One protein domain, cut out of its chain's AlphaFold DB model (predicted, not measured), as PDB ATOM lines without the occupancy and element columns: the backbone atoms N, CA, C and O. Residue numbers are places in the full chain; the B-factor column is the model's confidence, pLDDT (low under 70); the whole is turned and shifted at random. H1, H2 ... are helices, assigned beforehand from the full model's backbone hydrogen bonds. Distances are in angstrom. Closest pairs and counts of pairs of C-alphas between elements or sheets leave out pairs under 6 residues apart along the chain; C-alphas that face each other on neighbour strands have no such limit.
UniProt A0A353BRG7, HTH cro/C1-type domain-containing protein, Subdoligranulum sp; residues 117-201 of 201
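This is residues 117 to 201 of the 201 residues of the protein "HTH cro/C1-type domain-containing protein" of Subdoligranulum sp (UniProt A0A353BRG7). A long helix, H2, stands in the middle of a zigzag of three helices: H3 folds back beside it as a helical hairpin, while H1 meets the beginning of H2 with its last residues and swings away, so that H1 and H2 make an open V. A tail without a named element, residues 187 to 201, turns back from the end of H3 and runs along the side of H3 away from H2. The printed part has 85 residues with three named helices, in the order H1, H2, H3, and no named strand; its class is all helix. It is only just loose, close to compact, with a radius of gyration of the C-alphas of 14.6 A, and its C-alphas span 40 by 34 by 19 A.

The printed part begins at Ala 117, and H1 follows as residues 123 to 134, 16.4 A from first to last C-alpha. C-alpha 123 is at (105.986, 139.609, 179.893). H2 is residues 138 to 158, the longest helix by residues, 30.1 A from C-alpha 138 at (119.729, 144.616, 161.184) to C-alpha 158. H3 is residues 171 to 186, 22.8 A long, and ends with C-alpha 186 at (127.371, 141.880, 153.734).

H1 touches H2 with residues 133 to 134 alone, and H2 touches H1 with residues 140 to 144 alone. Their closest C-alphas are those of Asn 133 and Arg 141, 5.9 A apart. They run opposite ways at a steep tilt of 48 degrees. H2 and H3 form a helical hairpin and touch, with 13 pairs of C-alphas within 8 A. Their closest C-alphas are those of Arg 142 and Tyr 178, 6.2 A apart. They run opposite ways at a shallow tilt of 32 degrees, only just short of steep. H1 and H3 are apart. In H1, H2 and H3 every O i to N i+4 pair is within hydrogen-bond range.

The two C-alphas farthest apart are those of Asp 118 and Asn 187, at 41.4 A. Residues 121 to 129, of which 123 to 129 belong to H1, stand free. The link from H1 to H2 is tight, with 3 residues between them. The link from H2 to H3 is long, with 12 residues, 159 to 170. The printed part has no cut and ends at Arg 201, the chain's last residue. The mean pLDDT of the printed part is 89.7, and residues 195 to 201 are under 70, the low-confidence stretch of this model.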
ATOM      1  N   ALA A 117     102.541 131.677 181.369       95.31
ATOM      2  CA  ALA A 117     103.392 130.777 182.138       95.31
ATOM      3  C   ALA A 117     104.261 131.537 183.148       95.31
ATOM      4  O   ALA A 117     104.583 132.712 182.978       95.31
ATOM      5  N   ASP A 118     104.693 130.834 184.194       94.38
ATOM      6  CA  ASP A 118     105.674 131.345 185.153       94.38
ATOM      7  C   ASP A 118     107.101 131.063 184.663       94.38
ATOM      8  O   ASP A 118     107.833 130.240 185.209       94.38
ATOM      9  N   HIS A 119     107.499 131.737 183.585       93.75
ATOM     10  CA  HIS A 119     108.854 131.649 183.028       93.75
ATOM     11  C   HIS A 119     109.845 132.612 183.723       93.75
ATOM     12  O   HIS A 119     110.906 132.932 183.182       93.75
ATOM     13  N   GLY A 120     109.494 133.146 184.903       94.44
ATOM     14  CA  GLY A 120     110.375 133.966 185.745       94.44
ATOM     15  C   GLY A 120     110.683 135.384 185.242       94.44
ATOM     16  O   GLY A 120     111.555 136.048 185.801       94.44
ATOM     17  N   SER A 121     110.002 135.870 184.201       95.12
ATOM     18  CA  SER A 121     110.181 137.223 183.643       95.12
ATOM     19  C   SER A 121     108.845 137.950 183.506       95.12
ATOM     20  O   SER A 121     107.819 137.328 183.267       95.12
ATOM     21  N   ASP A 122     108.858 139.280 183.613       95.69
ATOM     22  CA  ASP A 122     107.683 140.103 183.310       95.69
ATOM     23  C   ASP A 122     107.454 140.176 181.790       95.69
ATOM     24  O   ASP A 122     108.301 140.686 181.046       95.69
ATOM     25  N   TYR A 123     106.301 139.683 181.325       95.06
ATOM     26  CA  TYR A 123     105.986 139.609 179.893       95.06
ATOM     27  C   TYR A 123     105.947 140.999 179.232       95.06
ATOM     28  O   TYR A 123     106.349 141.160 178.075       95.06
ATOM     29  N   HIS A 124     105.531 142.042 179.965       95.50
ATOM     30  CA  HIS A 124     105.556 143.414 179.457       95.50
ATOM     31  C   HIS A 124     106.988 143.874 179.172       95.50
ATOM     32  O   HIS A 124     107.257 144.432 178.102       95.50
ATOM     33  N   GLY A 125     107.915 143.616 180.095       97.44
ATOM     34  CA  GLY A 125     109.341 143.868 179.935       97.44
ATOM     35  C   GLY A 125     109.948 143.090 178.768       97.44
ATOM     36  O   GLY A 125     110.745 143.648 178.012       97.44
ATOM     37  N   MET A 126     109.537 141.839 178.556       96.56
ATOM     38  CA  MET A 126     109.947 141.053 177.387       96.56
ATOM     39  C   MET A 126     109.454 141.678 176.074       96.56
ATOM     40  O   MET A 126     110.241 141.819 175.135       96.56
ATOM     41  N   TYR A 127     108.209 142.166 176.016       95.88
ATOM     42  CA  TYR A 127     107.734 142.935 174.859       95.88
ATOM     43  C   TYR A 127     108.554 144.213 174.636       95.88
ATOM     44  O   TYR A 127     108.870 144.530 173.490       95.88
ATOM     45  N   GLN A 128     108.946 144.938 175.691       97.88
ATOM     46  CA  GLN A 128     109.789 146.130 175.527       97.88
ATOM     47  C   GLN A 128     111.177 145.784 174.980       97.88
ATOM     48  O   GLN A 128     111.674 146.491 174.104       97.88
ATOM     49  N   GLN A 129     111.780 144.681 175.433       96.56
ATOM     50  CA  GLN A 129     113.047 144.183 174.885       96.56
ATOM     51  C   GLN A 129     112.913 143.842 173.398       96.56
ATOM     52  O   GLN A 129     113.754 144.246 172.590       96.56
ATOM     53  N   TRP A 130     111.830 143.162 173.017       95.75
ATOM     54  CA  TRP A 130     111.576 142.825 171.621       95.75
ATOM     55  C   TRP A 130     111.384 144.077 170.757       95.75
ATOM     56  O   TRP A 130     112.033 144.209 169.716       95.75
ATOM     57  N   MET A 131     110.570 145.034 171.210       97.62
ATOM     58  CA  MET A 131     110.339 146.295 170.502       97.62
ATOM     59  C   MET A 131     111.618 147.123 170.371       97.62
ATOM     60  O   MET A 131     111.912 147.613 169.282       97.62
ATOM     61  N   ALA A 132     112.412 147.236 171.437       97.69
ATOM     62  CA  ALA A 132     113.694 147.932 171.392       97.69
ATOM     63  C   ALA A 132     114.633 147.298 170.357       97.69
ATOM     64  O   ALA A 132     115.203 148.012 169.534       97.69
ATOM     65  N   ASN A 133     114.734 145.964 170.335       97.00
ATOM     66  CA  ASN A 133     115.550 145.245 169.360       97.00
ATOM     67  C   ASN A 133     115.050 145.470 167.920       97.00
ATOM     68  O   ASN A 133     115.845 145.794 167.036       97.00
ATOM     69  N   LEU A 134     113.736 145.369 167.675       94.38
ATOM     70  CA  LEU A 134     113.122 145.576 166.355       94.38
ATOM     71  C   LEU A 134     113.383 146.970 165.768       94.38
ATOM     72  O   LEU A 134     113.462 147.104 164.547       94.38
ATOM     73  N   LEU A 135     113.546 147.985 166.618       95.25
ATOM     74  CA  LEU A 135     113.816 149.367 166.216       95.25
ATOM     75  C   LEU A 135     115.307 149.658 165.964       95.25
ATOM     76  O   LEU A 135     115.662 150.791 165.636       95.25
ATOM     77  N   THR A 136     116.183 148.656 166.075       95.81
ATOM     78  CA  THR A 136     117.616 148.793 165.777       95.81
ATOM     79  C   THR A 136     117.980 148.312 164.360       95.81
ATOM     80  O   THR A 136     117.244 147.531 163.738       95.81
ATOM     81  N   PRO A 137     119.132 148.745 163.807       95.38
ATOM     82  CA  PRO A 137     119.642 148.220 162.542       95.38
ATOM     83  C   PRO A 137     119.773 146.689 162.541       95.38
ATOM     84  O   PRO A 137     120.023 146.060 163.567       95.38
ATOM     85  N   LEU A 138     119.664 146.070 161.363       94.25
ATOM     86  CA  LEU A 138     119.729 144.616 161.184       94.25
ATOM     87  C   LEU A 138     121.010 144.004 161.763       94.25
ATOM     88  O   LEU A 138     120.965 142.916 162.330       94.25
ATOM     89  N   ARG A 139     122.138 144.720 161.675       95.75
ATOM     90  CA  ARG A 139     123.406 144.315 162.298       95.75
ATOM     91  C   ARG A 139     123.263 144.060 163.795       95.75
ATOM     92  O   ARG A 139     123.826 143.094 164.300       95.75
ATOM     93  N   ASP A 140     122.556 144.938 164.491       96.50
ATOM     94  CA  ASP A 140     122.437 144.887 165.941       96.50
ATOM     95  C   ASP A 140     121.415 143.810 166.342       96.50
ATOM     96  O   ASP A 140     121.730 142.960 167.176       96.50
ATOM     97  N   ARG A 141     120.303 143.692 165.600       96.06
ATOM     98  CA  ARG A 141     119.369 142.554 165.705       96.06
ATOM     99  C   ARG A 141     120.049 141.196 165.512       96.06
ATOM    100  O   ARG A 141     119.780 140.264 166.265       96.06
ATOM    101  N   ARG A 142     120.965 141.078 164.542       95.69
ATOM    102  CA  ARG A 142     121.739 139.847 164.297       95.69
ATOM    103  C   ARG A 142     122.635 139.477 165.479       95.69
ATOM    104  O   ARG A 142     122.769 138.295 165.770       95.69
ATOM    105  N   ARG A 143     123.260 140.457 166.143       96.81
ATOM    106  CA  ARG A 143     124.096 140.207 167.332       96.81
ATOM    107  C   ARG A 143     123.270 139.614 168.469       96.81
ATOM    108  O   ARG A 143     123.696 138.639 169.071       96.81
ATOM    109  N   ILE A 144     122.076 140.158 168.703       97.56
ATOM    110  CA  ILE A 144     121.150 139.608 169.698       97.56
ATOM    111  C   ILE A 144     120.688 138.202 169.301       97.56
ATOM    112  O   ILE A 144     120.684 137.315 170.143       97.56
ATOM    113  N   CYS A 145     120.374 137.968 168.022       97.00
ATOM    114  CA  CYS A 145     120.019 136.634 167.527       97.00
ATOM    115  C   CYS A 145     121.131 135.601 167.789       97.00
ATOM    116  O   CYS A 145     120.846 134.528 168.310       97.00
ATOM    117  N   ALA A 146     122.393 135.953 167.513       97.94
ATOM    118  CA  ALA A 146     123.539 135.093 167.817       97.94
ATOM    119  C   ALA A 146     123.602 134.743 169.309       97.94
ATOM    120  O   ALA A 146     123.680 133.570 169.655       97.94
ATOM    121  N   GLN A 147     123.479 135.749 170.181       98.19
ATOM    122  CA  GLN A 147     123.511 135.536 171.627       98.19
ATOM    123  C   GLN A 147     122.367 134.633 172.107       98.19
ATOM    124  O   GLN A 147     122.577 133.784 172.965       98.19
ATOM    125  N   VAL A 148     121.158 134.798 171.560       97.62
ATOM    126  CA  VAL A 148     120.004 133.947 171.894       97.62
ATOM    127  C   VAL A 148     120.257 132.495 171.478       97.62
ATOM    128  O   VAL A 148     120.006 131.592 172.274       97.62
ATOM    129  N   ILE A 149     120.788 132.271 170.270       98.25
ATOM    130  CA  ILE A 149     121.144 130.932 169.776       98.25
ATOM    131  C   ILE A 149     122.208 130.290 170.674       98.25
ATOM    132  O   ILE A 149     122.052 129.140 171.082       98.25
ATOM    133  N   GLU A 150     123.273 131.027 170.993       98.19
ATOM    134  CA  GLU A 150     124.372 130.554 171.840       98.19
ATOM    135  C   GLU A 150     123.876 130.183 173.241       98.19
ATOM    136  O   GLU A 150     124.094 129.055 173.676       98.19
ATOM    137  N   ASN A 151     123.124 131.073 173.897       97.81
ATOM    138  CA  ASN A 151     122.587 130.835 175.239       97.81
ATOM    139  C   ASN A 151     121.686 129.595 175.291       97.81
ATOM    140  O   ASN A 151     121.792 128.791 176.216       97.81
ATOM    141  N   TYR A 152     120.787 129.443 174.313       97.88
ATOM    142  CA  TYR A 152     119.875 128.302 174.267       97.88
ATOM    143  C   TYR A 152     120.631 126.989 174.045       97.88
ATOM    144  O   TYR A 152     120.411 126.019 174.769       97.88
ATOM    145  N   ASN A 153     121.551 126.959 173.077       97.44
ATOM    146  CA  ASN A 153     122.329 125.762 172.769       97.44
ATOM    147  C   ASN A 153     123.269 125.369 173.912       97.44
ATOM    148  O   ASN A 153     123.432 124.178 174.169       97.44
ATOM    149  N   GLU A 154     123.864 126.342 174.608       98.25
ATOM    150  CA  GLU A 154     124.664 126.082 175.804       98.25
ATOM    151  C   GLU A 154     123.799 125.451 176.894       98.25
ATOM    152  O   GLU A 154     124.115 124.352 177.343       98.25
ATOM    153  N   ALA A 155     122.662 126.068 177.236       97.94
ATOM    154  CA  ALA A 155     121.757 125.545 178.255       97.94
ATOM    155  C   ALA A 155     121.207 124.153 177.905       97.94
ATOM    156  O   ALA A 155     121.051 123.305 178.785       97.94
ATOM    157  N   LEU A 156     120.944 123.894 176.623       96.62
ATOM    158  CA  LEU A 156     120.546 122.577 176.137       96.62
ATOM    159  C   LEU A 156     121.676 121.554 176.314       96.62
ATOM    160  O   LEU A 156     121.442 120.468 176.840       96.62
ATOM    161  N   ALA A 157     122.904 121.901 175.922       97.69
ATOM    162  CA  ALA A 157     124.066 121.019 176.016       97.69
ATOM    163  C   ALA A 157     124.468 120.711 177.468       97.69
ATOM    164  O   ALA A 157     124.950 119.615 177.753       97.69
ATOM    165  N   THR A 158     124.262 121.654 178.388       98.12
ATOM    166  CA  THR A 158     124.568 121.496 179.817       98.12
ATOM    167  C   THR A 158     123.397 120.954 180.635       98.12
ATOM    168  O   THR A 158     123.566 120.704 181.827       98.12
ATOM    169  N   GLY A 159     122.220 120.759 180.030       97.38
ATOM    170  CA  GLY A 159     121.022 120.287 180.729       97.38
ATOM    171  C   GLY A 159     120.463 121.298 181.735       97.38
ATOM    172  O   GLY A 159     119.893 120.904 182.748       97.38
ATOM    173  N   THR A 160     120.648 122.595 181.482       97.44
ATOM    174  CA  THR A 160     120.218 123.700 182.355       97.44
ATOM    175  C   THR A 160     119.073 124.521 181.759       97.44
ATOM    176  O   THR A 160     118.876 125.672 182.148       97.44
ATOM    177  N   ILE A 161     118.320 123.960 180.807       96.75
ATOM    178  CA  ILE A 161     117.050 124.542 180.356       96.75
ATOM    179  C   ILE A 161     116.109 124.641 181.560       96.75
ATOM    180  O   ILE A 161     115.880 123.657 182.261       96.75
ATOM    181  N   THR A 162     115.586 125.840 181.807       93.62
ATOM    182  CA  THR A 162     114.767 126.146 182.990       93.62
ATOM    183  C   THR A 162     113.410 125.457 182.977       93.62
ATOM    184  O   THR A 162     112.905 125.115 184.040       93.62
ATOM    185  N   ASP A 163     112.844 125.241 181.791       95.94
ATOM    186  CA  ASP A 163     111.569 124.554 181.602       95.94
ATOM    187  C   ASP A 163     111.639 123.637 180.365       95.94
ATOM    188  O   ASP A 163     111.405 124.081 179.237       95.94
ATOM    189  N   PRO A 164     112.050 122.369 180.544       93.62
ATOM    190  CA  PRO A 164     112.181 121.417 179.443       93.62
ATOM    191  C   PRO A 164     110.847 121.004 178.805       93.62
ATOM    192  O   PRO A 164     110.855 120.526 177.673       93.62
ATOM    193  N   ASP A 165     109.726 121.181 179.511       94.00
ATOM    194  CA  ASP A 165     108.391 120.777 179.053       94.00
ATOM    195  C   ASP A 165     107.654 121.911 178.312       94.00
ATOM    196  O   ASP A 165     106.595 121.687 177.719       94.00
ATOM    197  N   ALA A 166     108.218 123.125 178.304       95.88
ATOM    198  CA  ALA A 166     107.687 124.269 177.568       95.88
ATOM    199  C   ALA A 166     107.609 124.014 176.045       95.88
ATOM    200  O   ALA A 166     108.381 123.216 175.498       95.88
ATOM    201  N   PRO A 167     106.742 124.741 175.311       96.25
ATOM    202  CA  PRO A 167     106.751 124.738 173.850       96.25
ATOM    203  C   PRO A 167     108.130 125.130 173.304       96.25
ATOM    204  O   PRO A 167     108.601 126.253 173.487       96.25
ATOM    205  N   GLN A 168     108.790 124.191 172.627       92.81
ATOM    206  CA  GLN A 168     110.184 124.354 172.218       92.81
ATOM    207  C   GLN A 168     110.329 125.343 171.045       92.81
ATOM    208  O   GLN A 168     109.469 125.386 170.154       92.81
ATOM    209  N   PRO A 169     111.420 126.132 170.991       94.56
ATOM    210  CA  PRO A 169     111.694 127.004 169.857       94.56
ATOM    211  C   PRO A 169     112.049 126.192 168.605       94.56
ATOM    212  O   PRO A 169     112.723 125.163 168.672       94.56
ATOM    213  N   ASN A 170     111.669 126.695 167.428       93.56
ATOM    214  CA  ASN A 170     112.160 126.150 166.165       93.56
ATOM    215  C   ASN A 170     113.556 126.725 165.860       93.56
ATOM    216  O   ASN A 170     113.693 127.801 165.268       93.56
ATOM    217  N   MET A 171     114.594 126.006 166.290       94.44
ATOM    218  CA  MET A 171     115.984 126.447 166.144       94.44
ATOM    219  C   MET A 171     116.463 126.477 164.690       94.44
ATOM    220  O   MET A 171     117.292 127.319 164.351       94.44
ATOM    221  N   GLU A 172     115.918 125.636 163.809       93.19
ATOM    222  CA  GLU A 172     116.248 125.649 162.376       93.19
ATOM    223  C   GLU A 172     115.807 126.960 161.719       93.19
ATOM    224  O   GLU A 172     116.583 127.611 161.016       93.19
ATOM    225  N   VAL A 173     114.580 127.404 162.008       91.38
ATOM    226  CA  VAL A 173     114.057 128.691 161.529       91.38
ATOM    227  C   VAL A 173     114.891 129.853 162.068       91.38
ATOM    228  O   VAL A 173     115.211 130.780 161.317       91.38
ATOM    229  N   LEU A 174     115.257 129.815 163.353       94.38
ATOM    230  CA  LEU A 174     116.060 130.868 163.978       94.38
ATOM    231  C   LEU A 174     117.469 130.945 163.366       94.38
ATOM    232  O   LEU A 174     117.949 132.038 163.052       94.38
ATOM    233  N   GLN A 175     118.093 129.793 163.121       94.88
ATOM    234  CA  GLN A 175     119.403 129.687 162.482       94.88
ATOM    235  C   GLN A 175     119.374 130.206 161.038       94.88
ATOM    236  O   GLN A 175     120.214 131.023 160.654       94.88
ATOM    237  N   ALA A 176     118.362 129.832 160.255       91.81
ATOM    238  CA  ALA A 176     118.202 130.346 158.898       91.81
ATOM    239  C   ALA A 176     117.956 131.872 158.882       91.81
ATOM    240  O   ALA A 176     118.503 132.576 158.029       91.81
ATOM    241  N   CYS A 177     117.232 132.426 159.866       92.38
ATOM    242  CA  CYS A 177     117.105 133.881 160.032       92.38
ATOM    243  C   CYS A 177     118.462 134.549 160.298       92.38
ATOM    244  O   CYS A 177     118.770 135.601 159.725       92.38
ATOM    245  N   TYR A 178     119.283 133.951 161.163       94.56
ATOM    246  CA  TYR A 178     120.625 134.444 161.466       94.56
ATOM    247  C   TYR A 178     121.524 134.461 160.221       94.56
ATOM    248  O   TYR A 178     122.180 135.473 159.945       94.56
ATOM    249  N   GLU A 179     121.507 133.400 159.419       93.25
ATOM    250  CA  GLU A 179     122.289 133.286 158.183       93.25
ATOM    251  C   GLU A 179     121.830 134.278 157.110       93.25
ATOM    252  O   GLU A 179     122.646 135.039 156.578       93.25
ATOM    253  N   ALA A 180     120.521 134.364 156.865       89.94
ATOM    254  CA  ALA A 180     119.948 135.311 155.913       89.94
ATOM    255  C   ALA A 180     120.261 136.768 156.298       89.94
ATOM    256  O   ALA A 180     120.586 137.603 155.445       89.94
ATOM    257  N   SER A 181     120.242 137.081 157.598       92.00
ATOM    258  CA  SER A 181     120.643 138.403 158.083       92.00
ATOM    259  C   SER A 181     122.126 138.696 157.822       92.00
ATOM    260  O   SER A 181     122.468 139.823 157.468       92.00
ATOM    261  N   ALA A 182     123.008 137.694 157.933       90.88
ATOM    262  CA  ALA A 182     124.439 137.846 157.672       90.88
ATOM    263  C   ALA A 182     124.702 138.216 156.207       90.88
ATOM    264  O   ALA A 182     125.421 139.179 155.932       90.88
ATOM    265  N   GLN A 183     124.067 137.495 155.278       89.06
ATOM    266  CA  GLN A 183     124.176 137.757 153.843       89.06
ATOM    267  C   GLN A 183     123.623 139.142 153.479       89.06
ATOM    268  O   GLN A 183     124.224 139.872 152.691       89.06
ATOM    269  N   SER A 184     122.499 139.541 154.080       88.62
ATOM    270  CA  SER A 184     121.917 140.869 153.871       88.62
ATOM    271  C   SER A 184     122.860 141.998 154.313       88.62
ATOM    272  O   SER A 184     123.096 142.942 153.555       88.62
ATOM    273  N   ILE A 185     123.479 141.867 155.491       91.25
ATOM    274  CA  ILE A 185     124.420 142.864 156.023       91.25
ATOM    275  C   ILE A 185     125.671 142.982 155.146       91.25
ATOM    276  O   ILE A 185     126.127 144.097 154.901       91.25
ATOM    277  N   GLN A 186     126.216 141.864 154.648       87.81
ATOM    278  CA  GLN A 186     127.371 141.880 153.734       87.81
ATOM    279  C   GLN A 186     127.089 142.686 152.459       87.81
ATOM    280  O   GLN A 186     127.984 143.342 151.933       87.81
ATOM    281  N   ASN A 187     125.832 142.702 152.016       84.25
ATOM    282  CA  ASN A 187     125.370 143.462 150.857       84.25
ATOM    283  C   ASN A 187     124.952 144.909 151.194       84.25
ATOM    284  O   ASN A 187     124.390 145.597 150.344       84.25
ATOM    285  N   GLY A 188     125.190 145.377 152.425       85.81
ATOM    286  CA  GLY A 188     124.849 146.732 152.869       85.81
ATOM    287  C   GLY A 188     123.352 146.976 153.090       85.81
ATOM    288  O   GLY A 188     122.934 148.130 153.171       85.81
ATOM    289  N   ALA A 189     122.537 145.922 153.183       85.44
ATOM    290  CA  ALA A 189     121.094 146.028 153.375       85.44
ATOM    291  C   ALA A 189     120.685 145.960 154.861       85.44
ATOM    292  O   ALA A 189     121.414 145.467 155.723       85.44
ATOM    293  N   ASN A 190     119.485 146.471 155.160       85.19
ATOM    294  CA  ASN A 190     118.909 146.520 156.513       85.19
ATOM    295  C   ASN A 190     117.677 145.596 156.684       85.19
ATOM    296  O   ASN A 190     116.958 145.677 157.684       85.19
ATOM    297  N   GLY A 191     117.432 144.719 155.708       84.62
ATOM    298  CA  GLY A 191     116.332 143.753 155.676       84.62
ATOM    299  C   GLY A 191     116.740 142.477 154.942       84.62
ATOM    300  O   GLY A 191     117.594 142.514 154.060       84.62
ATOM    301  N   TYR A 192     116.171 141.337 155.326       85.38
ATOM    302  CA  TYR A 192     116.469 140.035 154.727       85.38
ATOM    303  C   TYR A 192     115.177 139.296 154.379       85.38
ATOM    304  O   TYR A 192     114.104 139.599 154.907       85.38
ATOM    305  N   THR A 193     115.298 138.319 153.491       80.19
ATOM    306  CA  THR A 193     114.252 137.362 153.145       80.19
ATOM    307  C   THR A 193     114.695 135.970 153.565       80.19
ATOM    308  O   THR A 193     115.877 135.639 153.525       80.19
ATOM    309  N   MET A 194     113.733 135.146 153.966       73.06
ATOM    310  CA  MET A 194     113.940 133.714 154.161       73.06
ATOM    311  C   MET A 194     113.632 133.033 152.828       73.06
ATOM    312  O   MET A 194     112.525 132.545 152.613       73.06
ATOM    313  N   LEU A 195     114.561 133.107 151.877       56.19
ATOM    314  CA  LEU A 195     114.452 132.344 150.637       56.19
ATOM    315  C   LEU A 195     114.952 130.930 150.928       56.19
ATOM    316  O   LEU A 195     116.150 130.732 151.078       56.19
ATOM    317  N   SER A 196     114.011 129.995 151.067       47.28
ATOM    318  CA  SER A 196     114.222 128.578 151.386       47.28
ATOM    319  C   SER A 196     115.027 128.314 152.664       47.28
ATOM    320  O   SER A 196     116.248 128.185 152.642       47.28
ATOM    321  N   LEU A 197     114.318 128.046 153.764       44.22
ATOM    322  CA  LEU A 197     114.680 126.824 154.478       44.22
ATOM    323  C   LEU A 197     114.557 125.716 153.431       44.22
ATOM    324  O   LEU A 197     113.462 125.498 152.908       44.22
ATOM    325  N   ASP A 198     115.658 125.069 153.061       42.56
ATOM    326  CA  ASP A 198     115.552 123.711 152.539       42.56
ATOM    327  C   ASP A 198     114.917 122.901 153.680       42.56
ATOM    328  O   ASP A 198     115.616 122.325 154.504       42.56
ATOM    329  N   LEU A 199     113.581 122.872 153.752       38.25
ATOM    330  CA  LEU A 199     112.793 122.056 154.692       38.25
ATOM    331  C   LEU A 199     112.940 120.544 154.396       38.25
ATOM    332  O   LEU A 199     112.102 119.743 154.793       38.25
ATOM    333  N   ASN A 200     113.981 120.174 153.644       31.33
ATOM    334  CA  ASN A 200     114.322 118.841 153.163       31.33
ATOM    335  C   ASN A 200     115.744 118.425 153.590       31.33
ATOM    336  O   ASN A 200     116.310 117.522 152.969       31.33
ATOM    337  N   ARG A 201     116.354 119.089 154.579       33.28
ATOM    338  CA  ARG A 201     117.565 118.573 155.235       33.28
ATOM    339  C   ARG A 201     117.219 117.843 156.516       33.28
ATOM    340  O   ARG A 201     116.322 118.333 157.227       33.28
TER     341      ARG A 201